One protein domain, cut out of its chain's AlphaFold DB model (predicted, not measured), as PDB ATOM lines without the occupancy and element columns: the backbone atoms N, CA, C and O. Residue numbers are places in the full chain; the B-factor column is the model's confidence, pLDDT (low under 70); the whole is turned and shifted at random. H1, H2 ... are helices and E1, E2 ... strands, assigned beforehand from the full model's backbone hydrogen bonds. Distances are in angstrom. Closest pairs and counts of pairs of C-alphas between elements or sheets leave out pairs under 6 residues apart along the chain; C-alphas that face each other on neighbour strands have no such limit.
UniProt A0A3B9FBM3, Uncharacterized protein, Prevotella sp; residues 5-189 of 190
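This is residues 5 to 189 of the 190 residues of an uncharacterized protein of Prevotella sp (UniProt A0A3B9FBM3). A five-stranded sheet, strongly twisted and curled like part of an open barrel, wraps round the long helix H1. Beyond it sits a smaller part: helix H4 with the short helices H2 and H3 packed on it and the two-strand sheet E4 E7 next to it, while residues 155 to 183, a long stretch with no named element, lead from H5 to the last short helix, H6, beside the large sheet. The printed part has 185 residues with six named helices and seven named strands, in the order H1 E1 E2 E3 E4 H2 H3 E5 E6 H4 E7 H5 H6; the class is mixed, helices and strands. The large sheet is mixed, in the order E1 E2 E3 E5 E6, and E4 and E7 are antiparallel. The whole is compact, with a radius of gyration of the C-alphas of 17.2 A and spans of 57 by 41 by 33 A.

Begin with the large sheet, at E1, residues 29 to 32, E2, residues 45 to 49, and E3, residues 59 to 68. They form a meander, each strand the antiparallel neighbour of the one before, in two hairpins; look for N 31 and O 46 at 2.9 A, and for N 61 and O 47 at 2.8 A. E3 is staggered: its residues 59 to 63 pair with E2, and its residues 64 to 68 pair with E5, residues 96 to 104, in parallel, where N 66 and O 97 are 2.9 A apart. E5 and E6, residues 107 to 115, make an antiparallel hairpin, with N 98 and O 113 at 2.8 A; E1 and E6 are the edge strands. H1, residues 5 to 25, is on one face of this sheet in two layers, a sheet and a helix on one face of it, and the sheet curls round H1; the closest C-alphas of H1 and E3 are those of Gly 12 and Thr 67, 5.6 A apart. H4, residues 117 to 133, stands up from the large sheet, its line rising 46 degrees out of the local plane. H4 touches H2, residues 79 to 83, with its residues 124 to 129 alone, closest at the C-alphas of Cys 82 and His 125, 5.1 A. H4 touches H3, residues 85 to 91, with its residues 121 to 125 alone, at a steep tilt of 47 degrees, opposite ways; the closest C-alphas are those of Leu 88 and Ile 121, 5.9 A. E4, residues 72 to 78, and E7, residues 146 to 150, are antiparallel neighbours, with N 73 and O 149 at 2.8 A; the closest C-alphas of H4 and E7 are those of Ala 124 and Leu 149, 7.2 A. H5, residues 151 to 154, only grazes the large sheet. H6, residues 184 to 188, is on that sheet but over none of its strands; the closest C-alphas of H6 and E6 are those of Val 114 and Trp 184, 5.9 A. Every O i to N i+4 pair is within hydrogen-bond range in H1, H2, H3 and H4; H6 has 0 of 1, with 2 of 2 O i to N i+3 pairs within range, and H5 is too short for an i+4 pair.

Find C-alpha 5 at (1.063, 56.492, 49.208); from there H1 runs 30.6 A to C-alpha 25. E3 covers 28.7 A, E5 25.9 A, E6 26.0 A and H4 24.1 A. H4 begins at C-alpha 117, (1.251, 29.088, 41.633), and H6 ends at C-alpha 188, (2.344, 28.328, 32.085).

The two C-alphas farthest apart, those of Ala 53 and Glu 138, are 59.6 A apart. The printed part has no cut. The long links are E1 to E2, H4 to E7 and H5 to H6. Mean pLDDT of the printed part is 89.0; look for values under 70 at residues 5 to 7, 34 to 40, 52 to 55 and 158 to 159.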
ATOM      1  N   HIS A   5       2.085  57.320  49.856       54.66
ATOM      2  CA  HIS A   5       1.063  56.492  49.208       54.66
ATOM      3  C   HIS A   5       1.150  56.591  47.678       54.66
ATOM      4  O   HIS A   5       1.166  55.575  46.989       54.66
ATOM      5  N   GLY A   6       1.320  57.807  47.146       62.22
ATOM      6  CA  GLY A   6       1.505  58.024  45.709       62.22
ATOM      7  C   GLY A   6       2.805  57.432  45.155       62.22
ATOM      8  O   GLY A   6       2.841  57.032  43.997       62.22
ATOM      9  N   GLN A   7       3.866  57.340  45.963       64.75
ATOM     10  CA  GLN A   7       5.131  56.720  45.545       64.75
ATOM     11  C   GLN A   7       5.046  55.188  45.493       64.75
ATOM     12  O   GLN A   7       5.543  54.591  44.541       64.75
ATOM     13  N   SER A   8       4.372  54.556  46.463       70.69
ATOM     14  CA  SER A   8       4.171  53.099  46.473       70.69
ATOM     15  C   SER A   8       3.270  52.632  45.328       70.69
ATOM     16  O   SER A   8       3.571  51.628  44.688       70.69
ATOM     17  N   ALA A   9       2.200  53.374  45.027       78.25
ATOM     18  CA  ALA A   9       1.307  53.053  43.912       78.25
ATOM     19  C   ALA A   9       2.024  53.150  42.553       78.25
ATOM     20  O   ALA A   9       1.881  52.271  41.709       78.25
ATOM     21  N   ARG A  10       2.867  54.178  42.363       85.25
ATOM     22  CA  ARG A  10       3.699  54.301  41.154       85.25
ATOM     23  C   ARG A  10       4.692  53.152  41.018       85.25
ATOM     24  O   ARG A  10       4.913  52.688  39.909       85.25
ATOM     25  N   LEU A  11       5.287  52.697  42.122       88.62
ATOM     26  CA  LEU A  11       6.220  51.571  42.100       88.62
ATOM     27  C   LEU A  11       5.538  50.282  41.619       88.62
ATOM     28  O   LEU A  11       6.092  49.590  40.768       88.62
ATOM     29  N   GLY A  12       4.335  49.996  42.126       89.44
ATOM     30  CA  GLY A  12       3.506  48.884  41.648       89.44
ATOM     31  C   GLY A  12       3.248  48.980  40.144       89.44
ATOM     32  O   GLY A  12       3.637  48.081  39.402       89.44
ATOM     33  N   ALA A  13       2.746  50.132  39.686       89.81
ATOM     34  CA  ALA A  13       2.445  50.381  38.274       89.81
ATOM     35  C   ALA A  13       3.663  50.236  37.341       89.81
ATOM     36  O   ALA A  13       3.528  49.731  36.226       89.81
ATOM     37  N   ILE A  14       4.859  50.650  37.784       91.81
ATOM     38  CA  ILE A  14       6.115  50.450  37.039       91.81
ATOM     39  C   ILE A  14       6.403  48.956  36.874       91.81
ATOM     40  O   ILE A  14       6.719  48.515  35.770       91.81
ATOM     41  N   GLY A  15       6.288  48.176  37.951       93.75
ATOM     42  CA  GLY A  15       6.500  46.731  37.889       93.75
ATOM     43  C   GLY A  15       5.475  46.031  36.999       93.75
ATOM     44  O   GLY A  15       5.862  45.253  36.133       93.75
ATOM     45  N   GLU A  16       4.190  46.354  37.139       94.62
ATOM     46  CA  GLU A  16       3.123  45.809  36.287       94.62
ATOM     47  C   GLU A  16       3.374  46.115  34.802       94.62
ATOM     48  O   GLU A  16       3.313  45.221  33.958       94.62
ATOM     49  N   SER A  17       3.750  47.357  34.488       93.88
ATOM     50  CA  SER A  17       4.076  47.784  33.122       93.88
ATOM     51  C   SER A  17       5.311  47.058  32.576       93.88
ATOM     52  O   SER A  17       5.339  46.659  31.410       93.88
ATOM     53  N   TYR A  18       6.325  46.836  33.419       94.88
ATOM     54  CA  TYR A  18       7.507  46.055  33.059       94.88
ATOM     55  C   TYR A  18       7.140  44.605  32.729       94.88
ATOM     56  O   TYR A  18       7.551  44.101  31.684       94.88
ATOM     57  N   VAL A  19       6.340  43.940  33.571       96.56
ATOM     58  CA  VAL A  19       5.862  42.576  33.293       96.56
ATOM     59  C   VAL A  19       5.097  42.544  31.978       96.56
ATOM     60  O   VAL A  19       5.422  41.731  31.119       96.56
ATOM     61  N   GLN A  20       4.142  43.455  31.779       95.69
ATOM     62  CA  GLN A  20       3.351  43.519  30.552       95.69
ATOM     63  C   GLN A  20       4.249  43.631  29.310       95.69
ATOM     64  O   GLN A  20       4.109  42.847  28.374       95.69
ATOM     65  N   MET A  21       5.226  44.545  29.326       95.75
ATOM     66  CA  MET A  21       6.214  44.692  28.254       95.75
ATOM     67  C   MET A  21       6.986  43.389  28.003       95.75
ATOM     68  O   MET A  21       7.135  42.981  26.851       95.75
ATOM     69  N   ARG A  22       7.471  42.720  29.058       96.31
ATOM     70  CA  ARG A  22       8.237  41.470  28.927       96.31
ATOM     71  C   ARG A  22       7.400  40.327  28.353       96.31
ATOM     72  O   ARG A  22       7.932  39.549  27.565       96.31
ATOM     73  N   LEU A  23       6.117  40.238  28.703       96.12
ATOM     74  CA  LEU A  23       5.193  39.249  28.136       96.12
ATOM     75  C   LEU A  23       4.934  39.521  26.648       96.12
ATOM     76  O   LEU A  23       5.077  38.613  25.831       96.12
ATOM     77  N   MET A  24       4.684  40.781  26.278       94.81
ATOM     78  CA  MET A  24       4.489  41.178  24.876       94.81
ATOM     79  C   MET A  24       5.734  40.916  24.020       94.81
ATOM     80  O   MET A  24       5.621  40.432  22.897       94.81
ATOM     81  N   GLN A  25       6.939  41.139  24.556       95.00
ATOM     82  CA  GLN A  25       8.194  40.781  23.877       95.00
ATOM     83  C   GLN A  25       8.329  39.277  23.590       95.00
ATOM     84  O   GLN A  25       9.088  38.893  22.703       95.00
ATOM     85  N   LYS A  26       7.614  38.421  24.328       93.06
ATOM     86  CA  LYS A  26       7.553  36.973  24.080       93.06
ATOM     87  C   LYS A  26       6.469  36.566  23.083       93.06
ATOM     88  O   LYS A  26       6.332  35.376  22.814       93.06
ATOM     89  N   GLY A  27       5.723  37.526  22.538       92.25
ATOM     90  CA  GLY A  27       4.581  37.264  21.665       92.25
ATOM     91  C   GLY A  27       3.346  36.779  22.424       92.25
ATOM     92  O   GLY A  27       2.510  36.096  21.839       92.25
ATOM     93  N   TRP A  28       3.247  37.070  23.726       93.62
ATOM     94  CA  TRP A  28       2.051  36.790  24.520       93.62
ATOM     95  C   TRP A  28       1.292  38.090  24.754       93.62
ATOM     96  O   TRP A  28       1.875  39.079  25.205       93.62
ATOM     97  N   ASP A  29      -0.007  38.087  24.478       91.94
ATOM     98  CA  ASP A  29      -0.835  39.259  24.726       91.94
ATOM     99  C   ASP A  29      -0.988  39.444  26.236       91.94
ATOM    100  O   ASP A  29      -1.230  38.488  26.976       91.94
ATOM    101  N   ALA A  30      -0.820  40.670  26.725       93.38
ATOM    102  CA  ALA A  30      -0.871  40.962  28.151       93.38
ATOM    103  C   ALA A  30      -1.631  42.260  28.414       93.38
ATOM    104  O   ALA A  30      -1.360  43.293  27.800       93.38
ATOM    105  N   PHE A  31      -2.551  42.211  29.373       88.94
ATOM    106  CA  PHE A  31      -3.446  43.310  29.721       88.94
ATOM    107  C   PHE A  31      -3.437  43.528  31.229       88.94
ATOM    108  O   PHE A  31      -3.461  42.569  32.000       88.94
ATOM    109  N   ASN A  32      -3.436  44.786  31.658       87.56
ATOM    110  CA  ASN A  32      -3.555  45.122  33.071       87.56
ATOM    111  C   ASN A  32      -5.014  44.933  33.534       87.56
ATOM    112  O   ASN A  32      -5.925  45.591  33.026       87.56
ATOM    113  N   ALA A  33      -5.236  44.044  34.502       83.12
ATOM    114  CA  ALA A  33      -6.561  43.700  35.013       83.12
ATOM    115  C   ALA A  33      -7.231  44.882  35.732       83.12
ATOM    116  O   ALA A  33      -8.438  45.092  35.577       83.12
ATOM    117  N   ASN A  34      -6.451  45.721  36.426       68.19
ATOM    118  CA  ASN A  34      -6.953  46.920  37.106       68.19
ATOM    119  C   ASN A  34      -7.521  47.964  36.127       68.19
ATOM    120  O   ASN A  34      -8.268  48.846  36.540       68.19
ATOM    121  N   SER A  35      -7.228  47.848  34.826       59.72
ATOM    122  CA  SER A  35      -7.812  48.704  33.782       59.72
ATOM    123  C   SER A  35      -9.191  48.231  33.294       59.72
ATOM    124  O   SER A  35      -9.819  48.925  32.499       59.72
ATOM    125  N   THR A  36      -9.664  47.060  33.743       54.31
ATOM    126  CA  THR A  36     -10.909  46.428  33.255       54.31
ATOM    127  C   THR A  36     -12.040  46.409  34.287       54.31
ATOM    128  O   THR A  36     -13.198  46.599  33.923       54.31
ATOM    129  N   TYR A  37     -11.730  46.243  35.578       52.16
ATOM    130  CA  TYR A  37     -12.692  46.340  36.680       52.16
ATOM    131  C   TYR A  37     -11.982  46.865  37.933       52.16
ATOM    132  O   TYR A  37     -10.921  46.361  38.301       52.16
ATOM    133  N   ASN A  38     -12.553  47.866  38.610       47.78
ATOM    134  CA  ASN A  38     -11.973  48.386  39.852       47.78
ATOM    135  C   ASN A  38     -11.932  47.272  40.921       47.78
ATOM    136  O   ASN A  38     -12.980  46.771  41.325       47.78
ATOM    137  N   ASN A  39     -10.733  46.959  41.434       49.62
ATOM    138  CA  ASN A  39     -10.452  46.084  42.589       49.62
ATOM    139  C   ASN A  39     -10.468  44.552  42.386       49.62
ATOM    140  O   ASN A  39     -10.885  43.838  43.305       49.62
ATOM    141  N   TYR A  40      -9.941  43.996  41.288       59.88
ATOM    142  CA  TYR A  40      -9.600  42.560  41.286       59.88
ATOM    143  C   TYR A  40      -8.301  42.315  42.085       59.88
ATOM    144  O   TYR A  40      -7.234  42.104  41.529       59.88
ATOM    145  N   LYS A  41      -8.383  42.386  43.425       70.00
ATOM    146  CA  LYS A  41      -7.232  42.462  44.361       70.00
ATOM    147  C   LYS A  41      -6.189  41.330  44.267       70.00
ATOM    148  O   LYS A  41      -5.149  41.442  44.911       70.00
ATOM    149  N   LEU A  42      -6.487  40.246  43.552       82.62
ATOM    150  CA  LEU A  42      -5.678  39.023  43.485       82.62
ATOM    151  C   LEU A  42      -5.008  38.798  42.117       82.62
ATOM    152  O   LEU A  42      -4.307  37.801  41.942       82.62
ATOM    153  N   VAL A  43      -5.271  39.664  41.130       89.56
ATOM    154  CA  VAL A  43      -4.726  39.549  39.772       89.56
ATOM    155  C   VAL A  43      -4.420  40.943  39.246       89.56
ATOM    156  O   VAL A  43      -5.318  41.775  39.150       89.56
ATOM    157  N   ASP A  44      -3.176  41.171  38.837       92.12
ATOM    158  CA  ASP A  44      -2.752  42.451  38.261       92.12
ATOM    159  C   ASP A  44      -2.708  42.389  36.729       92.12
ATOM    160  O   ASP A  44      -2.998  43.377  36.055       92.12
ATOM    161  N   ILE A  45      -2.364  41.230  36.154       94.38
ATOM    162  CA  ILE A  45      -2.182  41.055  34.707       94.38
ATOM    163  C   ILE A  45      -2.903  39.801  34.218       94.38
ATOM    164  O   ILE A  45      -2.754  38.715  34.776       94.38
ATOM    165  N   ILE A  46      -3.641  39.946  33.121       93.94
ATOM    166  CA  ILE A  46      -4.189  38.838  32.339       93.94
ATOM    167  C   ILE A  46      -3.264  38.630  31.143       93.94
ATOM    168  O   ILE A  46      -3.074  39.548  30.346       93.94
ATOM    169  N   CYS A  47      -2.689  37.437  31.018       94.44
ATOM    170  CA  CYS A  47      -1.822  37.073  29.903       94.44
ATOM    171  C   CYS A  47      -2.451  35.956  29.073       94.44
ATOM    172  O   CYS A  47      -2.916  34.957  29.621       94.44
ATOM    173  N   LEU A  48      -2.454  36.126  27.754       93.06
ATOM    174  CA  LEU A  48      -2.953  35.170  26.783       93.06
ATOM    175  C   LEU A  48      -1.784  34.671  25.935       93.06
ATOM    176  O   LEU A  48      -1.061  35.454  25.320       93.06
ATOM    177  N   LYS A  49      -1.617  33.352  25.878       90.69
ATOM    178  CA  LYS A  49      -0.717  32.697  24.930       90.69
ATOM    179  C   LYS A  49      -1.561  32.087  23.816       90.69
ATOM    180  O   LYS A  49      -2.401  31.228  24.112       90.69
ATOM    181  N   PRO A  50      -1.367  32.512  22.557       80.69
ATOM    182  CA  PRO A  50      -1.959  31.825  21.421       80.69
ATOM    183  C   PRO A  50      -1.521  30.359  21.451       80.69
ATOM    184  O   PRO A  50      -0.331  30.066  21.556       80.69
ATOM    185  N   GLU A  51      -2.474  29.432  21.401       76.19
ATOM    186  CA  GLU A  51      -2.168  28.024  21.161       76.19
ATOM    187  C   GLU A  51      -2.411  27.732  19.682       76.19
ATOM    188  O   GLU A  51      -3.518  27.961  19.186       76.19
ATOM    189  N   ASP A  52      -1.392  27.199  18.997       65.06
ATOM    190  CA  ASP A  52      -1.391  26.950  17.544       65.06
ATOM    191  C   ASP A  52      -2.623  26.160  17.062       65.06
ATOM    192  O   ASP A  52      -3.071  26.308  15.928       65.06
ATOM    193  N   ALA A  53      -3.217  25.339  17.934       59.34
ATOM    194  CA  ALA A  53      -4.372  24.508  17.610       59.34
ATOM    195  C   ALA A  53      -5.742  25.189  17.817       59.34
ATOM    196  O   ALA A  53      -6.743  24.686  17.301       59.34
ATOM    197  N   LYS A  54      -5.843  26.278  18.601       59.28
ATOM    198  CA  LYS A  54      -7.133  26.882  19.008       59.28
ATOM    199  C   LYS A  54      -7.025  28.393  19.231       59.28
ATOM    200  O   LYS A  54      -7.130  28.880  20.353       59.28
ATOM    201  N   MET A  55      -6.934  29.153  18.140       61.41
ATOM    202  CA  MET A  55      -6.898  30.626  18.177       61.41
ATOM    203  C   MET A  55      -8.097  31.259  18.923       61.41
ATOM    204  O   MET A  55      -7.969  32.325  19.511       61.41
ATOM    205  N   TRP A  56      -9.256  30.591  18.947       71.50
ATOM    206  CA  TRP A  56     -10.476  31.048  19.634       71.50
ATOM    207  C   TRP A  56     -10.526  30.710  21.136       71.50
ATOM    208  O   TRP A  56     -11.466  31.107  21.822       71.50
ATOM    209  N   LYS A  57      -9.542  29.965  21.655       77.50
ATOM    210  CA  LYS A  57      -9.424  29.626  23.077       77.50
ATOM    211  C   LYS A  57      -7.951  29.681  23.497       77.50
ATOM    212  O   LYS A  57      -7.353  28.626  23.710       77.50
ATOM    213  N   PRO A  58      -7.362  30.889  23.582       83.62
ATOM    214  CA  PRO A  58      -5.985  31.030  24.023       83.62
ATOM    215  C   PRO A  58      -5.833  30.496  25.446       83.62
ATOM    216  O   PRO A  58      -6.780  30.490  26.242       83.62
ATOM    217  N   ARG A  59      -4.617  30.072  25.778       90.31
ATOM    218  CA  ARG A  59      -4.286  29.741  27.155       90.31
ATOM    219  C   ARG A  59      -4.195  31.030  27.960       90.31
ATOM    220  O   ARG A  59      -3.423  31.918  27.609       90.31
ATOM    221  N   THR A  60      -4.953  31.109  29.047       92.12
ATOM    222  CA  THR A  60      -4.999  32.289  29.917       92.12
ATOM    223  C   THR A  60      -4.234  32.039  31.208       92.12
ATOM    224  O   THR A  60      -4.436  31.014  31.857       92.12
ATOM    225  N   ALA A  61      -3.401  32.997  31.605       94.56
ATOM    226  CA  ALA A  61      -2.780  33.059  32.920       94.56
ATOM    227  C   ALA A  61      -3.200  34.343  33.646       94.56
ATOM    228  O   ALA A  61      -3.205  35.431  33.066       94.56
ATOM    229  N   LEU A  62      -3.544  34.199  34.925       94.69
ATOM    230  CA  LEU A  62      -3.880  35.295  35.827       94.69
ATOM    231  C   LEU A  62      -2.679  35.533  36.743       94.69
ATOM    232  O   LEU A  62      -2.351  34.683  37.568       94.69
ATOM    233  N   ILE A  63      -1.985  36.648  36.544       96.62
ATOM    234  CA  ILE A  63      -0.675  36.921  37.137       96.62
ATOM    235  C   ILE A  63      -0.821  37.990  38.221       96.62
ATOM    236  O   ILE A  63      -1.398  39.054  37.983       96.62
ATOM    237  N   GLN A  64      -0.235  37.736  39.389       96.44
ATOM    238  CA  GLN A  64      -0.014  38.756  40.416       96.44
ATOM    239  C   GLN A  64       1.424  39.277  40.317       96.44
ATOM    240  O   GLN A  64       2.370  38.500  40.179       96.44
ATOM    241  N   VAL A  65       1.610  40.587  40.435       95.75
ATOM    242  CA  VAL A  65       2.916  41.248  40.432       95.75
ATOM    243  C   VAL A  65       3.209  41.811  41.821       95.75
ATOM    244  O   VAL A  65       2.370  42.459  42.445       95.75
ATOM    245  N   LYS A  66       4.420  41.575  42.332       95.62
ATOM    246  CA  LYS A  66       4.920  42.182  43.573       95.62
ATOM    247  C   LYS A  66       6.213  42.931  43.285       95.62
ATOM    248  O   LYS A  66       7.212  42.331  42.898       95.62
ATOM    249  N   THR A  67       6.207  44.236  43.524       94.88
ATOM    250  CA  THR A  67       7.352  45.111  43.239       94.88
ATOM    251  C   THR A  67       7.924  45.678  44.528       94.88
ATOM    252  O   THR A  67       7.177  46.103  45.408       94.88
ATOM    253  N   THR A  68       9.249  45.729  44.634       93.12
ATOM    254  CA  THR A  68       9.935  46.308  45.790       93.12
ATOM    255  C   THR A  68      11.187  47.079  45.374       93.12
ATOM    256  O   THR A  68      11.774  46.828  44.323       93.12
ATOM    257  N   LYS A  69      11.597  48.023  46.225       90.19
ATOM    258  CA  LYS A  69      12.949  48.619  46.236       90.19
ATOM    259  C   LYS A  69      13.762  48.159  47.454       90.19
ATOM    260  O   LYS A  69      14.831  48.687  47.731       90.19
ATOM    261  N   LEU A  70      13.186  47.265  48.255       86.50
ATOM    262  CA  LEU A  70      13.771  46.732  49.478       86.50
ATOM    263  C   LEU A  70      14.223  45.291  49.239       86.50
ATOM    264  O   LEU A  70      13.938  44.698  48.208       86.50
ATOM    265  N   GLN A  71      14.857  44.688  50.238       85.56
ATOM    266  CA  GLN A  71      15.267  43.281  50.181       85.56
ATOM    267  C   GLN A  71      14.109  42.293  50.420       85.56
ATOM    268  O   GLN A  71      14.328  41.083  50.443       85.56
ATOM    269  N   SER A  72      12.881  42.784  50.624       92.12
ATOM    270  CA  SER A  72      11.705  41.954  50.886       92.12
ATOM    271  C   SER A  72      10.459  42.407  50.124       92.12
ATOM    272  O   SER A  72      10.301  43.578  49.756       92.12
ATOM    273  N   PHE A  73       9.569  41.443  49.900       95.56
ATOM    274  CA  PHE A  73       8.335  41.557  49.136       95.56
ATOM    275  C   PHE A  73       7.132  41.295  50.042       95.56
ATOM    276  O   PHE A  73       6.890  40.138  50.397       95.56
ATOM    277  N   PRO A  74       6.354  42.327  50.408       94.19
ATOM    278  CA  PRO A  74       5.075  42.134  51.077       94.19
ATOM    279  C   PRO A  74       4.126  41.316  50.194       94.19
ATOM    280  O   PRO A  74       3.912  41.652  49.029       94.19
ATOM    281  N   LEU A  75       3.536  40.256  50.743       94.06
ATOM    282  CA  LEU A  75       2.660  39.364  49.976       94.06
ATOM    283  C   LEU A  75       1.227  39.893  49.853       94.06
ATOM    284  O   LEU A  75       0.512  39.523  48.927       94.06
ATOM    285  N   GLY A  76       0.819  40.797  50.745       91.62
ATOM    286  CA  GLY A  76      -0.585  41.202  50.881       91.62
ATOM    287  C   GLY A  76      -1.414  40.236  51.734       91.62
ATOM    288  O   GLY A  76      -2.628  40.382  51.788       91.62
ATOM    289  N   PHE A  77      -0.749  39.300  52.415       95.44
ATOM    290  CA  PHE A  77      -1.315  38.409  53.424       95.44
ATOM    291  C   PHE A  77      -0.678  38.690  54.786       95.44
ATOM    292  O   PHE A  77       0.368  39.339  54.885       95.44
ATOM    293  N   THR A  78      -1.303  38.190  55.837       97.56
ATOM    294  CA  THR A  78      -0.766  38.119  57.193       97.56
ATOM    295  C   THR A  78       0.022  36.828  57.403       97.56
ATOM    296  O   THR A  78      -0.053  35.889  56.608       97.56
ATOM    297  N   ILE A  79       0.803  36.764  58.481       97.00
ATOM    298  CA  ILE A  79       1.543  35.552  58.847       97.00
ATOM    299  C   ILE A  79       0.577  34.389  59.098       97.00
ATOM    300  O   ILE A  79       0.827  33.303  58.585       97.00
ATOM    301  N   ASP A  80      -0.528  34.607  59.818       97.56
ATOM    302  CA  ASP A  80      -1.518  33.553  60.097       97.56
ATOM    303  C   ASP A  80      -2.180  33.028  58.817       97.56
ATOM    304  O   ASP A  80      -2.338  31.819  58.651       97.56
ATOM    305  N   GLU A  81      -2.495  33.913  57.868       97.75
ATOM    306  CA  GLU A  81      -3.001  33.522  56.547       97.75
ATOM    307  C   GLU A  81      -1.975  32.687  55.770       97.75
ATOM    308  O   GLU A  81      -2.339  31.688  55.154       97.75
ATOM    309  N   CYS A  82      -0.682  33.024  55.843       97.69
ATOM    310  CA  CYS A  82       0.370  32.207  55.237       97.69
ATOM    311  C   CYS A  82       0.577  30.851  55.932       97.69
ATOM    312  O   CYS A  82       1.062  29.922  55.291       97.69
ATOM    313  N   LEU A  83       0.221  30.708  57.211       97.44
ATOM    314  CA  LEU A  83       0.247  29.419  57.916       97.44
ATOM    315  C   LEU A  83      -0.948  28.527  57.551       97.44
ATOM    316  O   LEU A  83      -0.907  27.322  57.793       97.44
ATOM    317  N   ASN A  84      -1.995  29.090  56.943       97.94
ATOM    318  CA  ASN A  84      -3.142  28.345  56.448       97.94
ATOM    319  C   ASN A  84      -2.954  27.993  54.960       97.94
ATOM    320  O   ASN A  84      -3.199  28.798  54.061       97.94
ATOM    321  N   ILE A  85      -2.529  26.756  54.691       97.06
ATOM    322  CA  ILE A  85      -2.270  26.287  53.323       97.06
ATOM    323  C   ILE A  85      -3.521  26.317  52.429       97.06
ATOM    324  O   ILE A  85      -3.402  26.553  51.227       97.06
ATOM    325  N   ASP A  86      -4.711  26.094  52.989       97.81
ATOM    326  CA  ASP A  86      -5.953  26.065  52.216       97.81
ATOM    327  C   ASP A  86      -6.396  27.481  51.847       97.81
ATOM    328  O   ASP A  86      -6.760  27.721  50.696       97.81
ATOM    329  N   PHE A  87      -6.214  28.443  52.759       97.38
ATOM    330  CA  PHE A  87      -6.370  29.864  52.448       97.38
ATOM    331  C   PHE A  87      -5.458  30.285  51.287       97.38
ATOM    332  O   PHE A  87      -5.924  30.907  50.331       97.38
ATOM    333  N   LEU A  88      -4.173  29.910  51.330       97.44
ATOM    334  CA  LEU A  88      -3.231  30.217  50.249       97.44
ATOM    335  C   LEU A  88      -3.654  29.584  48.919       97.44
ATOM    336  O   LEU A  88      -3.572  30.240  47.885       97.44
ATOM    337  N   LYS A  89      -4.132  28.336  48.919       96.94
ATOM    338  CA  LYS A  89      -4.644  27.695  47.696       96.94
ATOM    339  C   LYS A  89      -5.865  28.425  47.133       96.94
ATOM    340  O   LYS A  89      -5.997  28.511  45.917       96.94
ATOM    341  N   GLU A  90      -6.743  28.942  47.980       95.62
ATOM    342  CA  GLU A  90      -7.923  29.684  47.533       95.62
ATOM    343  C   GLU A  90      -7.563  31.072  46.972       95.62
ATOM    344  O   GLU A  90      -8.129  31.494  45.966       95.62
ATOM    345  N   HIS A  91      -6.590  31.764  47.575       94.88
ATOM    346  CA  HIS A  91      -6.307  33.175  47.280       94.88
ATOM    347  C   HIS A  91      -5.123  33.402  46.329       94.88
ATOM    348  O   HIS A  91      -5.022  34.461  45.707       94.88
ATOM    349  N   VAL A  92      -4.221  32.430  46.172       96.00
ATOM    350  CA  VAL A  92      -3.172  32.460  45.146       96.00
ATOM    351  C   VAL A  92      -3.761  31.870  43.863       96.00
ATOM    352  O   VAL A  92      -3.771  30.657  43.665       96.00
ATOM    353  N   ILE A  93      -4.279  32.741  42.996       94.75
ATOM    354  CA  ILE A  93      -5.023  32.335  41.792       94.75
ATOM    355  C   ILE A  93      -4.115  31.757  40.702       94.75
ATOM    356  O   ILE A  93      -4.486  30.805  40.021       94.75
ATOM    357  N   GLY A  94      -2.917  32.307  40.540       95.75
ATOM    358  CA  GLY A  94      -2.004  31.922  39.472       95.75
ATOM    359  C   GLY A  94      -0.544  32.217  39.809       95.75
ATOM    360  O   GLY A  94      -0.208  32.371  40.988       95.75
ATOM    361  N   PRO A  95       0.341  32.252  38.801       97.69
ATOM    362  CA  PRO A  95       1.759  32.537  38.990       97.69
ATOM    363  C   PRO A  95       1.983  33.958  39.517       97.69
ATOM    364  O   PRO A  95       1.205  34.878  39.239       97.69
ATOM    365  N   TRP A  96       3.065  34.145  40.274       98.00
ATOM    366  CA  TRP A  96       3.468  35.467  40.754       98.00
ATOM    367  C   TRP A  96       4.787  35.892  40.121       98.00
ATOM    368  O   TRP A  96       5.716  35.094  39.972       98.00
ATOM    369  N   VAL A  97       4.874  37.178  39.795       98.06
ATOM    370  CA  VAL A  97       6.091  37.817  39.301       98.06
ATOM    371  C   VAL A  97       6.589  38.816  40.336       98.06
ATOM    372  O   VAL A  97       5.899  39.775  40.682       98.06
ATOM    373  N   PHE A  98       7.802  38.599  40.825       97.75
ATOM    374  CA  PHE A  98       8.469  39.462  41.790       97.75
ATOM    375  C   PHE A  98       9.517  40.316  41.079       97.75
ATOM    376  O   PHE A  98      10.373  39.785  40.371       97.75
ATOM    377  N   ILE A  99       9.462  41.632  41.282       96.38
ATOM    378  CA  ILE A  99      10.388  42.595  40.681       96.38
ATOM    379  C   ILE A  99      11.091  43.388  41.779       96.38
ATOM    380  O   ILE A  99      10.478  44.229  42.442       96.38
ATOM    381  N   ALA A 100      12.393  43.157  41.936       94.50
ATOM    382  CA  ALA A 100      13.258  44.054  42.692       94.50
ATOM    383  C   ALA A 100      13.812  45.128  41.749       94.50
ATOM    384  O   ALA A 100      14.346  44.812  40.681       94.50
ATOM    385  N   ILE A 101      13.649  46.393  42.136       92.06
ATOM    386  CA  ILE A 101      14.137  47.548  41.386       92.06
ATOM    387  C   ILE A 101      15.252  48.206  42.183       92.06
ATOM    388  O   ILE A 101      14.989  48.812  43.224       92.06
ATOM    389  N   ASP A 102      16.459  48.167  41.631       88.31
ATOM    390  CA  ASP A 102      17.557  48.997  42.111       88.31
ATOM    391  C   ASP A 102      17.681  50.216  41.206       88.31
ATOM    392  O   ASP A 102      17.636  50.106  39.980       88.31
ATOM    393  N   SER A 103      17.832  51.386  41.816       83.50
ATOM    394  CA  SER A 103      18.065  52.641  41.106       83.50
ATOM    395  C   SER A 103      19.405  53.204  41.556       83.50
ATOM    396  O   SER A 103      19.550  53.571  42.720       83.50
ATOM    397  N   GLU A 104      20.360  53.291  40.639       81.69
ATOM    398  CA  GLU A 104      21.666  53.903  40.877       81.69
ATOM    399  C   GLU A 104      21.966  54.873  39.729       81.69
ATOM    400  O   GLU A 104      21.818  54.513  38.564       81.69
ATOM    401  N   ASN A 105      22.346  56.115  40.049       77.12
ATOM    402  CA  ASN A 105      22.678  57.161  39.066       77.12
ATOM    403  C   ASN A 105      21.626  57.324  37.945       77.12
ATOM    404  O   ASN A 105      21.964  57.322  36.765       77.12
ATOM    405  N   ASP A 106      20.343  57.409  38.317       77.81
ATOM    406  CA  ASP A 106      19.183  57.506  37.409       77.81
ATOM    407  C   ASP A 106      18.962  56.312  36.458       77.81
ATOM    408  O   ASP A 106      18.003  56.299  35.682       77.81
ATOM    409  N   ILE A 107      19.764  55.251  36.566       80.94
ATOM    410  CA  ILE A 107      19.565  53.993  35.849       80.94
ATOM    411  C   ILE A 107      18.827  53.027  36.771       80.94
ATOM    412  O   ILE A 107      19.264  52.730  37.884       80.94
ATOM    413  N   SER A 108      17.683  52.524  36.304       85.69
ATOM    414  CA  SER A 108      16.936  51.483  37.014       85.69
ATOM    415  C   SER A 108      17.257  50.112  36.436       85.69
ATOM    416  O   SER A 108      17.094  49.883  35.237       85.69
ATOM    417  N   THR A 109      17.680  49.192  37.299       89.94
ATOM    418  CA  THR A 109      17.835  47.776  36.966       89.94
ATOM    419  C   THR A 109      16.700  46.974  37.586       89.94
ATOM    420  O   THR A 109      16.240  47.260  38.691       89.94
ATOM    421  N   PHE A 110      16.231  45.976  36.845       92.88
ATOM    422  CA  PHE A 110      15.091  45.153  37.222       92.88
ATOM    423  C   PHE A 110      15.570  43.717  37.379       92.88
ATOM    424  O   PHE A 110      16.085  43.124  36.430       92.88
ATOM    425  N   ARG A 111      15.402  43.148  38.572       93.94
ATOM    426  CA  ARG A 111      15.579  41.714  38.808       93.94
ATOM    427  C   ARG A 111      14.211  41.067  38.903       93.94
ATOM    428  O   ARG A 111      13.447  41.372  39.817       93.94
ATOM    429  N   CYS A 112      13.919  40.196  37.944       95.56
ATOM    430  CA  CYS A 112      12.642  39.511  37.844       95.56
ATOM    431  C   CYS A 112      12.756  38.050  38.291       95.56
ATOM    432  O   CYS A 112      13.635  37.319  37.819       95.56
ATOM    433  N   TYR A 113      11.820  37.621  39.132       97.19
ATOM    434  CA  TYR A 113      11.625  36.228  39.522       97.19
ATOM    435  C   TYR A 113      10.186  35.826  39.221       97.19
ATOM    436  O   TYR A 113       9.244  36.459  39.694       97.19
ATOM    437  N   VAL A 114      10.014  34.775  38.431       98.06
ATOM    438  CA  VAL A 114       8.712  34.263  38.006       98.06
ATOM    439  C   VAL A 114       8.509  32.917  38.682       98.06
ATOM    440  O   VAL A 114       9.266  31.979  38.434       98.06
ATOM    441  N   LEU A 115       7.518  32.831  39.566       98.31
ATOM    442  CA  LEU A 115       7.191  31.613  40.303       98.31
ATOM    443  C   LEU A 115       5.844  31.069  39.828       98.31
ATOM    444  O   LEU A 115       4.909  31.834  39.578       98.31
ATOM    445  N   THR A 116       5.737  29.743  39.746       98.19
ATOM    446  CA  THR A 116       4.449  29.073  39.528       98.19
ATOM    447  C   THR A 116       3.524  29.288  40.725       98.19
ATOM    448  O   THR A 116       3.958  29.673  41.817       98.19
ATOM    449  N   ARG A 117       2.235  28.995  40.550       97.62
ATOM    450  CA  ARG A 117       1.251  29.088  41.633       97.62
ATOM    451  C   ARG A 117       1.659  28.228  42.838       97.62
ATOM    452  O   ARG A 117       1.663  28.706  43.973       97.62
ATOM    453  N   ASN A 118       2.042  26.976  42.598       97.69
ATOM    454  CA  ASN A 118       2.443  26.040  43.647       97.69
ATOM    455  C   ASN A 118       3.731  26.485  44.345       97.69
ATOM    456  O   ASN A 118       3.817  26.423  45.571       97.69
ATOM    457  N   GLN A 119       4.702  27.009  43.591       97.62
ATOM    458  CA  GLN A 119       5.933  27.558  44.161       97.62
ATOM    459  C   GLN A 119       5.654  28.719  45.121       97.62
ATOM    460  O   GLN A 119       6.257  28.778  46.192       97.62
ATOM    461  N   VAL A 120       4.722  29.617  44.780       97.88
ATOM    462  CA  VAL A 120       4.310  30.725  45.659       97.88
ATOM    463  C   VAL A 120       3.674  30.198  46.941       97.88
ATOM    464  O   VAL A 120       4.074  30.614  48.026       97.88
ATOM    465  N   ILE A 121       2.716  29.272  46.827       98.25
ATOM    466  CA  ILE A 121       2.006  28.691  47.976       98.25
ATOM    467  C   ILE A 121       2.995  28.000  48.920       98.25
ATOM    468  O   ILE A 121       3.004  28.271  50.123       98.25
ATOM    469  N   GLU A 122       3.860  27.136  48.385       97.44
ATOM    470  CA  GLU A 122       4.839  26.412  49.193       97.44
ATOM    471  C   GLU A 122       5.853  27.348  49.848       97.44
ATOM    472  O   GLU A 122       6.167  27.184  51.031       97.44
ATOM    473  N   LEU A 123       6.367  28.327  49.095       97.44
ATOM    474  CA  LEU A 123       7.346  29.273  49.610       97.44
ATOM    475  C   LEU A 123       6.748  30.162  50.697       97.44
ATOM    476  O   LEU A 123       7.343  30.270  51.769       97.44
ATOM    477  N   ALA A 124       5.566  30.736  50.463       97.94
ATOM    478  CA  ALA A 124       4.864  31.551  51.447       97.94
ATOM    479  C   ALA A 124       4.604  30.761  52.734       97.94
ATOM    480  O   ALA A 124       4.967  31.229  53.816       97.94
ATOM    481  N   HIS A 125       4.068  29.545  52.623       98.38
ATOM    482  CA  HIS A 125       3.769  28.719  53.787       98.38
ATOM    483  C   HIS A 125       5.031  28.323  54.561       98.38
ATOM    484  O   HIS A 125       5.123  28.564  55.766       98.38
ATOM    485  N   LYS A 126       6.045  27.750  53.896       96.81
ATOM    486  CA  LYS A 126       7.243  27.271  54.606       96.81
ATOM    487  C   LYS A 126       8.082  28.401  55.183       96.81
ATOM    488  O   LYS A 126       8.617  28.228  56.276       96.81
ATOM    489  N   ALA A 127       8.195  29.534  54.490       95.44
ATOM    490  CA  ALA A 127       8.925  30.690  55.003       95.44
ATOM    491  C   ALA A 127       8.314  31.189  56.319       95.44
ATOM    492  O   ALA A 127       9.023  31.359  57.312       95.44
ATOM    493  N   HIS A 128       6.990  31.345  56.358       96.75
ATOM    494  CA  HIS A 128       6.302  31.868  57.537       96.75
ATOM    495  C   HIS A 128       6.166  30.824  58.647       96.75
ATOM    496  O   HIS A 128       6.332  31.171  59.816       96.75
ATOM    497  N   TYR A 129       5.993  29.542  58.308       96.12
ATOM    498  CA  TYR A 129       6.077  28.451  59.281       96.12
ATOM    499  C   TYR A 129       7.441  28.424  59.969       96.12
ATOM    500  O   TYR A 129       7.515  28.362  61.197       96.12
ATOM    501  N   TRP A 130       8.524  28.513  59.196       95.00
ATOM    502  CA  TRP A 130       9.876  28.553  59.741       95.00
ATOM    503  C   TRP A 130      10.090  29.798  60.609       95.00
ATOM    504  O   TRP A 130      10.520  29.675  61.755       95.00
ATOM    505  N   TYR A 131       9.712  30.982  60.119       92.69
ATOM    506  CA  TYR A 131       9.874  32.248  60.837       92.69
ATOM    507  C   TYR A 131       9.120  32.288  62.178       92.69
ATOM    508  O   TYR A 131       9.648  32.811  63.169       92.69
ATOM    509  N   LYS A 132       7.904  31.726  62.207       92.75
ATOM    510  CA  LYS A 132       7.022  31.680  63.379       92.75
ATOM    511  C   LYS A 132       7.435  30.607  64.384       92.75
ATOM    512  O   LYS A 132       7.512  30.908  65.569       92.75
ATOM    513  N   ASN A 133       7.708  29.385  63.923       92.25
ATOM    514  CA  ASN A 133       7.806  28.214  64.802       92.25
ATOM    515  C   ASN A 133       9.241  27.755  65.084       92.25
ATOM    516  O   ASN A 133       9.486  27.109  66.097       92.25
ATOM    517  N   MET A 134      10.197  28.064  64.203       92.50
ATOM    518  CA  MET A 134      11.563  27.523  64.303       92.50
ATOM    519  C   MET A 134      12.550  28.509  64.936       92.50
ATOM    520  O   MET A 134      13.694  28.153  65.221       92.50
ATOM    521  N   TRP A 135      12.118  29.749  65.168       92.12
ATOM    522  CA  TRP A 135      12.909  30.783  65.823       92.12
ATOM    523  C   TRP A 135      12.706  30.768  67.336       92.12
ATOM    524  O   TRP A 135      11.588  30.892  67.828       92.12
ATOM    525  N   LYS A 136      13.806  30.732  68.088       90.44
ATOM    526  CA  LYS A 136      13.820  30.980  69.532       90.44
ATOM    527  C   LYS A 136      13.612  32.471  69.781       90.44
ATOM    528  O   LYS A 136      14.479  33.286  69.454       90.44
ATOM    529  N   ARG A 137      12.463  32.833  70.353       87.88
ATOM    530  CA  ARG A 137      12.086  34.225  70.627       87.88
ATOM    531  C   ARG A 137      11.621  34.385  72.066       87.88
ATOM    532  O   ARG A 137      10.926  33.526  72.590       87.88
ATOM    533  N   GLU A 138      11.967  35.520  72.666       86.44
ATOM    534  CA  GLU A 138      11.434  35.931  73.973       86.44
ATOM    535  C   GLU A 138       9.987  36.427  73.866       86.44
ATOM    536  O   GLU A 138       9.195  36.260  74.789       86.44
ATOM    537  N   LYS A 139       9.640  37.047  72.729       87.81
ATOM    538  CA  LYS A 139       8.292  37.531  72.421       87.81
ATOM    539  C   LYS A 139       7.790  36.892  71.146       87.81
ATOM    540  O   LYS A 139       8.495  36.865  70.135       87.81
ATOM    541  N   ASP A 140       6.550  36.435  71.205       87.19
ATOM    542  CA  ASP A 140       5.907  35.837  70.055       87.19
ATOM    543  C   ASP A 140       5.596  36.887  68.972       87.19
ATOM    544  O   ASP A 140       5.357  38.067  69.252       87.19
ATOM    545  N   ILE A 141       5.624  36.455  67.714       89.06
ATOM    546  CA  ILE A 141       5.278  37.297  66.570       89.06
ATOM    547  C   ILE A 141       3.760  37.437  66.498       89.06
ATOM    548  O   ILE A 141       3.033  36.449  66.606       89.06
ATOM    549  N   LYS A 142       3.267  38.647  66.228       91.50
ATOM    550  CA  LYS A 142       1.846  38.851  65.936       91.50
ATOM    551  C   LYS A 142       1.499  38.193  64.603       91.50
ATOM    552  O   LYS A 142       2.004  38.607  63.564       91.50
ATOM    553  N   GLY A 143       0.618  37.204  64.635       91.69
ATOM    554  CA  GLY A 143       0.155  36.511  63.435       91.69
ATOM    555  C   GLY A 143      -0.538  37.427  62.416       91.69
ATOM    556  O   GLY A 143      -0.409  37.237  61.212       91.69
ATOM    557  N   THR A 144      -1.130  38.528  62.887       94.75
ATOM    558  CA  THR A 144      -1.733  39.584  62.055       94.75
ATOM    559  C   THR A 144      -0.717  40.519  61.385       94.75
ATOM    560  O   THR A 144      -1.112  41.461  60.700       94.75
ATOM    561  N   SER A 145       0.588  40.353  61.625       93.88
ATOM    562  CA  SER A 145       1.619  41.125  60.925       93.88
ATOM    563  C   SER A 145       1.660  40.749  59.445       93.88
ATOM    564  O   SER A 145       1.401  39.605  59.085       93.88
ATOM    565  N   VAL A 146       2.008  41.714  58.590       94.25
ATOM    566  CA  VAL A 146       2.129  41.495  57.142       94.25
ATOM    567  C   VAL A 146       3.237  40.483  56.856       94.25
ATOM    568  O   VAL A 146       4.372  40.655  57.300       94.25
ATOM    569  N   ALA A 147       2.892  39.448  56.096       96.31
ATOM    570  CA  ALA A 147       3.801  38.448  55.570       96.31
ATOM    571  C   ALA A 147       4.655  39.034  54.438       96.31
ATOM    572  O   ALA A 147       4.155  39.745  53.556       96.31
ATOM    573  N   ALA A 148       5.948  38.714  54.444       96.00
ATOM    574  CA  ALA A 148       6.885  39.153  53.423       96.00
ATOM    575  C   ALA A 148       7.920  38.067  53.120       96.00
ATOM    576  O   ALA A 148       8.339  37.327  54.008       96.00
ATOM    577  N   LEU A 149       8.346  37.988  51.861       95.75
ATOM    578  CA  LEU A 149       9.433  37.105  51.437       95.75
ATOM    579  C   LEU A 149      10.706  37.909  51.215       95.75
ATOM    580  O   LEU A 149      10.664  38.949  50.562       95.75
ATOM    581  N   ASN A 150      11.833  37.409  51.710       93.19
ATOM    582  CA  ASN A 150      13.139  37.957  51.358       93.19
ATOM    583  C   ASN A 150      13.486  37.599  49.906       93.19
ATOM    584  O   ASN A 150      13.221  36.479  49.465       93.19
ATOM    585  N   GLU A 151      14.110  38.529  49.178       92.38
ATOM    586  CA  GLU A 151      14.520  38.327  47.779       92.38
ATOM    587  C   GLU A 151      15.412  37.085  47.626       92.38
ATOM    588  O   GLU A 151      15.254  36.310  46.686       92.38
ATOM    589  N   GLU A 152      16.301  36.844  48.589       91.25
ATOM    590  CA  GLU A 152      17.200  35.686  48.616       91.25
ATOM    591  C   GLU A 152      16.473  34.337  48.514       91.25
ATOM    592  O   GLU A 152      16.980  33.389  47.909       91.25
ATOM    593  N   TRP A 153      15.253  34.246  49.047       93.31
ATOM    594  CA  TRP A 153      14.458  33.024  48.979       93.31
ATOM    595  C   TRP A 153      13.877  32.779  47.584       93.31
ATOM    596  O   TRP A 153      13.583  31.635  47.238       93.31
ATOM    597  N   LEU A 154      13.758  33.819  46.755       93.94
ATOM    598  CA  LEU A 154      13.235  33.702  45.398       93.94
ATOM    599  C   LEU A 154      14.225  33.030  44.448       93.94
ATOM    600  O   LEU A 154      13.785  32.455  43.463       93.94
ATOM    601  N   TYR A 155      15.530  33.020  44.741       87.06
ATOM    602  CA  TYR A 155      16.535  32.339  43.908       87.06
ATOM    603  C   TYR A 155      16.392  30.812  43.895       87.06
ATOM    604  O   TYR A 155      17.016  30.148  43.074       87.06
ATOM    605  N   GLY A 156      15.666  30.237  44.857       76.12
ATOM    606  CA  GLY A 156      15.521  28.791  45.040       76.12
ATOM    607  C   GLY A 156      16.781  28.052  45.510       76.12
ATOM    608  O   GLY A 156      16.690  26.905  45.947       76.12
ATOM    609  N   GLU A 157      17.948  28.694  45.486       76.19
ATOM    610  CA  GLU A 157      19.217  28.143  45.958       76.19
ATOM    611  C   GLU A 157      19.318  28.159  47.493       76.19
ATOM    612  O   GLU A 157      19.233  29.209  48.132       76.19
ATOM    613  N   ILE A 158      19.615  27.002  48.098       65.94
ATOM    614  CA  ILE A 158      19.807  26.879  49.558       65.94
ATOM    615  C   ILE A 158      20.961  27.764  50.052       65.94
ATOM    616  O   ILE A 158      20.865  28.352  51.121       65.94
ATOM    617  N   LYS A 159      22.041  27.899  49.270       65.81
ATOM    618  CA  LYS A 159      23.247  28.651  49.672       65.81
ATOM    619  C   LYS A 159      23.009  30.148  49.868       65.81
ATOM    620  O   LYS A 159      23.815  30.791  50.528       65.81
ATOM    621  N   LYS A 160      21.944  30.689  49.277       71.38
ATOM    622  CA  LYS A 160      21.554  32.094  49.427       71.38
ATOM    623  C   LYS A 160      20.576  32.305  50.576       71.38
ATOM    624  O   LYS A 160      20.295  33.439  50.909       71.38
ATOM    625  N   CYS A 161      20.041  31.236  51.164       78.25
ATOM    626  CA  CYS A 161      19.071  31.335  52.244       78.25
ATOM    627  C   CYS A 161      19.749  31.463  53.609       78.25
ATOM    628  O   CYS A 161      20.910  31.097  53.794       78.25
ATOM    629  N   GLU A 162      18.978  31.942  54.584       81.38
ATOM    630  CA  GLU A 162      19.455  32.164  55.942       81.38
ATOM    631  C   GLU A 162      20.002  30.871  56.572       81.38
ATOM    632  O   GLU A 162      19.317  29.843  56.649       81.38
ATOM    633  N   GLY A 163      21.265  30.929  57.001       84.94
ATOM    634  CA  GLY A 163      21.987  29.805  57.591       84.94
ATOM    635  C   GLY A 163      21.550  29.482  59.022       84.94
ATOM    636  O   GLY A 163      20.716  30.154  59.625       84.94
ATOM    637  N   MET A 164      22.131  28.424  59.588       89.62
ATOM    638  CA  MET A 164      21.882  28.059  60.982       89.62
ATOM    639  C   MET A 164      22.533  29.071  61.929       89.62
ATOM    640  O   MET A 164      23.708  29.407  61.779       89.62
ATOM    641  N   THR A 165      21.792  29.483  62.953       90.00
ATOM    642  CA  THR A 165      22.293  30.304  64.061       90.00
ATOM    643  C   THR A 165      21.876  29.680  65.399       90.00
ATOM    644  O   THR A 165      21.028  28.786  65.435       90.00
ATOM    645  N   PRO A 166      22.390  30.147  66.551       91.56
ATOM    646  CA  PRO A 166      21.882  29.698  67.852       91.56
ATOM    647  C   PRO A 166      20.375  29.957  68.060       91.56
ATOM    648  O   PRO A 166      19.751  29.302  68.906       91.56
ATOM    649  N   LYS A 167      19.801  30.907  67.302       90.81
ATOM    650  CA  LYS A 167      18.400  31.333  67.397       90.81
ATOM    651  C   LYS A 167      17.454  30.507  66.530       90.81
ATOM    652  O   LYS A 167      16.288  30.411  66.888       90.81
ATOM    653  N   HIS A 168      17.913  29.913  65.433       91.00
ATOM    654  CA  HIS A 168      17.064  29.127  64.532       91.00
ATOM    655  C   HIS A 168      17.909  28.185  63.656       91.00
ATOM    656  O   HIS A 168      19.071  28.480  63.356       91.00
ATOM    657  N   PRO A 169      17.343  27.059  63.194       92.69
ATOM    658  CA  PRO A 169      17.981  26.244  62.167       92.69
ATOM    659  C   PRO A 169      18.030  26.994  60.828       92.69
ATOM    660  O   PRO A 169      17.311  27.975  60.635       92.69
ATOM    661  N   ALA A 170      18.848  26.510  59.892       91.12
ATOM    662  CA  ALA A 170      18.877  27.049  58.533       91.12
ATOM    663  C   ALA A 170      17.495  26.946  57.866       91.12
ATOM    664  O   ALA A 170      16.759  25.977  58.089       91.12
ATOM    665  N   PHE A 171      17.149  27.928  57.035       91.50
ATOM    666  CA  PHE A 171      15.940  27.850  56.225       91.50
ATOM    667  C   PHE A 171      16.145  26.875  55.062       91.50
ATOM    668  O   PHE A 171      17.046  27.034  54.238       91.50
ATOM    669  N   VAL A 172      15.278  25.865  54.968       90.75
ATOM    670  CA  VAL A 172      15.279  24.913  53.852       90.75
ATOM    671  C   VAL A 172      14.308  25.407  52.787       90.75
ATOM    672  O   VAL A 172      13.094  25.243  52.916       90.75
ATOM    673  N   ASN A 173      14.850  26.007  51.727       91.94
ATOM    674  CA  ASN A 173      14.049  26.591  50.657       91.94
ATOM    675  C   ASN A 173      13.200  25.521  49.929       91.94
ATOM    676  O   ASN A 173      13.773  24.580  49.364       91.94
ATOM    677  N   PRO A 174      11.853  25.639  49.901       93.88
ATOM    678  CA  PRO A 174      10.984  24.666  49.233       93.88
ATOM    679  C   PRO A 174      11.200  24.560  47.727       93.88
ATOM    680  O   PRO A 174      10.880  23.522  47.159       93.88
ATOM    681  N   LEU A 175      11.765  25.589  47.092       93.38
ATOM    682  CA  LEU A 175      11.951  25.621  45.643       93.38
ATOM    683  C   LEU A 175      13.067  24.685  45.152       93.38
ATOM    684  O   LEU A 175      13.150  24.436  43.956       93.38
ATOM    685  N   LYS A 176      13.920  24.156  46.045       89.44
ATOM    686  CA  LYS A 176      14.932  23.119  45.739       89.44
ATOM    687  C   LYS A 176      15.810  23.419  44.507       89.44
ATOM    688  O   LYS A 176      16.143  22.516  43.745       89.44
ATOM    689  N   GLY A 177      16.199  24.677  44.311       87.56
ATOM    690  CA  GLY A 177      17.027  25.105  43.179       87.56
ATOM    691  C   GLY A 177      16.277  25.255  41.851       87.56
ATOM    692  O   GLY A 177      16.927  25.335  40.812       87.56
ATOM    693  N   ALA A 178      14.941  25.284  41.860       90.88
ATOM    694  CA  ALA A 178      14.151  25.592  40.673       90.88
ATOM    695  C   ALA A 178      14.557  26.947  40.076       90.88
ATOM    696  O   ALA A 178      14.792  27.914  40.802       90.88
ATOM    697  N   GLN A 179      14.601  27.019  38.744       92.31
ATOM    698  CA  GLN A 179      14.889  28.265  38.045       92.31
ATOM    699  C   GLN A 179      13.691  29.212  38.152       92.31
ATOM    700  O   GLN A 179      12.594  28.906  37.683       92.31
ATOM    701  N   THR A 180      13.919  30.376  38.748       95.00
ATOM    702  CA  THR A 180      12.904  31.421  38.946       95.00
ATOM    703  C   THR A 180      13.294  32.728  38.273       95.00
ATOM    704  O   THR A 180      12.432  33.465  37.793       95.00
ATOM    705  N   LYS A 181      14.595  33.032  38.204       95.06
ATOM    706  CA  LYS A 181      15.090  34.282  37.632       95.06
ATOM    707  C   LYS A 181      14.803  34.306  36.137       95.06
ATOM    708  O   LYS A 181      15.256  33.425  35.411       95.06
ATOM    709  N   GLU A 182      14.059  35.318  35.688       95.38
ATOM    710  CA  GLU A 182      13.640  35.463  34.285       95.38
ATOM    711  C   GLU A 182      12.925  34.213  33.717       95.38
ATOM    712  O   GLU A 182      12.887  33.997  32.503       95.38
ATOM    713  N   ALA A 183      12.346  33.377  34.586       96.06
ATOM    714  CA  ALA A 183      11.765  32.081  34.241       96.06
ATOM    715  C   ALA A 183      10.322  32.212  33.726       96.06
ATOM    716  O   ALA A 183       9.392  31.624  34.264       96.06
ATOM    717  N   TRP A 184      10.118  33.011  32.681       96.69
ATOM    718  CA  TRP A 184       8.789  33.385  32.179       96.69
ATOM    719  C   TRP A 184       7.883  32.207  31.793       96.69
ATOM    720  O   TRP A 184       6.666  32.343  31.854       96.69
ATOM    721  N   GLU A 185       8.439  31.044  31.444       95.94
ATOM    722  CA  GLU A 185       7.638  29.837  31.173       95.94
ATOM    723  C   GLU A 185       6.926  29.286  32.423       95.94
ATOM    724  O   GLU A 185       5.923  28.583  32.294       95.94
ATOM    725  N   ASN A 186       7.359  29.663  33.634       96.94
ATOM    726  CA  ASN A 186       6.671  29.313  34.881       96.94
ATOM    727  C   ASN A 186       5.242  29.881  34.936       96.94
ATOM    728  O   ASN A 186       4.411  29.350  35.663       96.94
ATOM    729  N   ILE A 187       4.918  30.905  34.131       97.00
ATOM    730  CA  ILE A 187       3.546  31.425  33.992       97.00
ATOM    731  C   ILE A 187       2.577  30.343  33.502       97.00
ATOM    732  O   ILE A 187       1.392  30.354  33.827       97.00
ATOM    733  N   TRP A 188       3.097  29.392  32.731       95.06
ATOM    734  CA  TRP A 188       2.344  28.328  32.085       95.06
ATOM    735  C   TRP A 188       2.495  26.985  32.810       95.06
ATOM    736  O   TRP A 188       2.217  25.935  32.229       95.06
ATOM    737  N   THR A 189       2.943  26.990  34.061       92.44
ATOM    738  CA  THR A 189       3.122  25.784  34.877       92.44
ATOM    739  C   THR A 189       2.379  25.961  36.197       92.44
ATOM    740  O   THR A 189       2.278  27.081  36.698       92.44
TER     741      THR A 189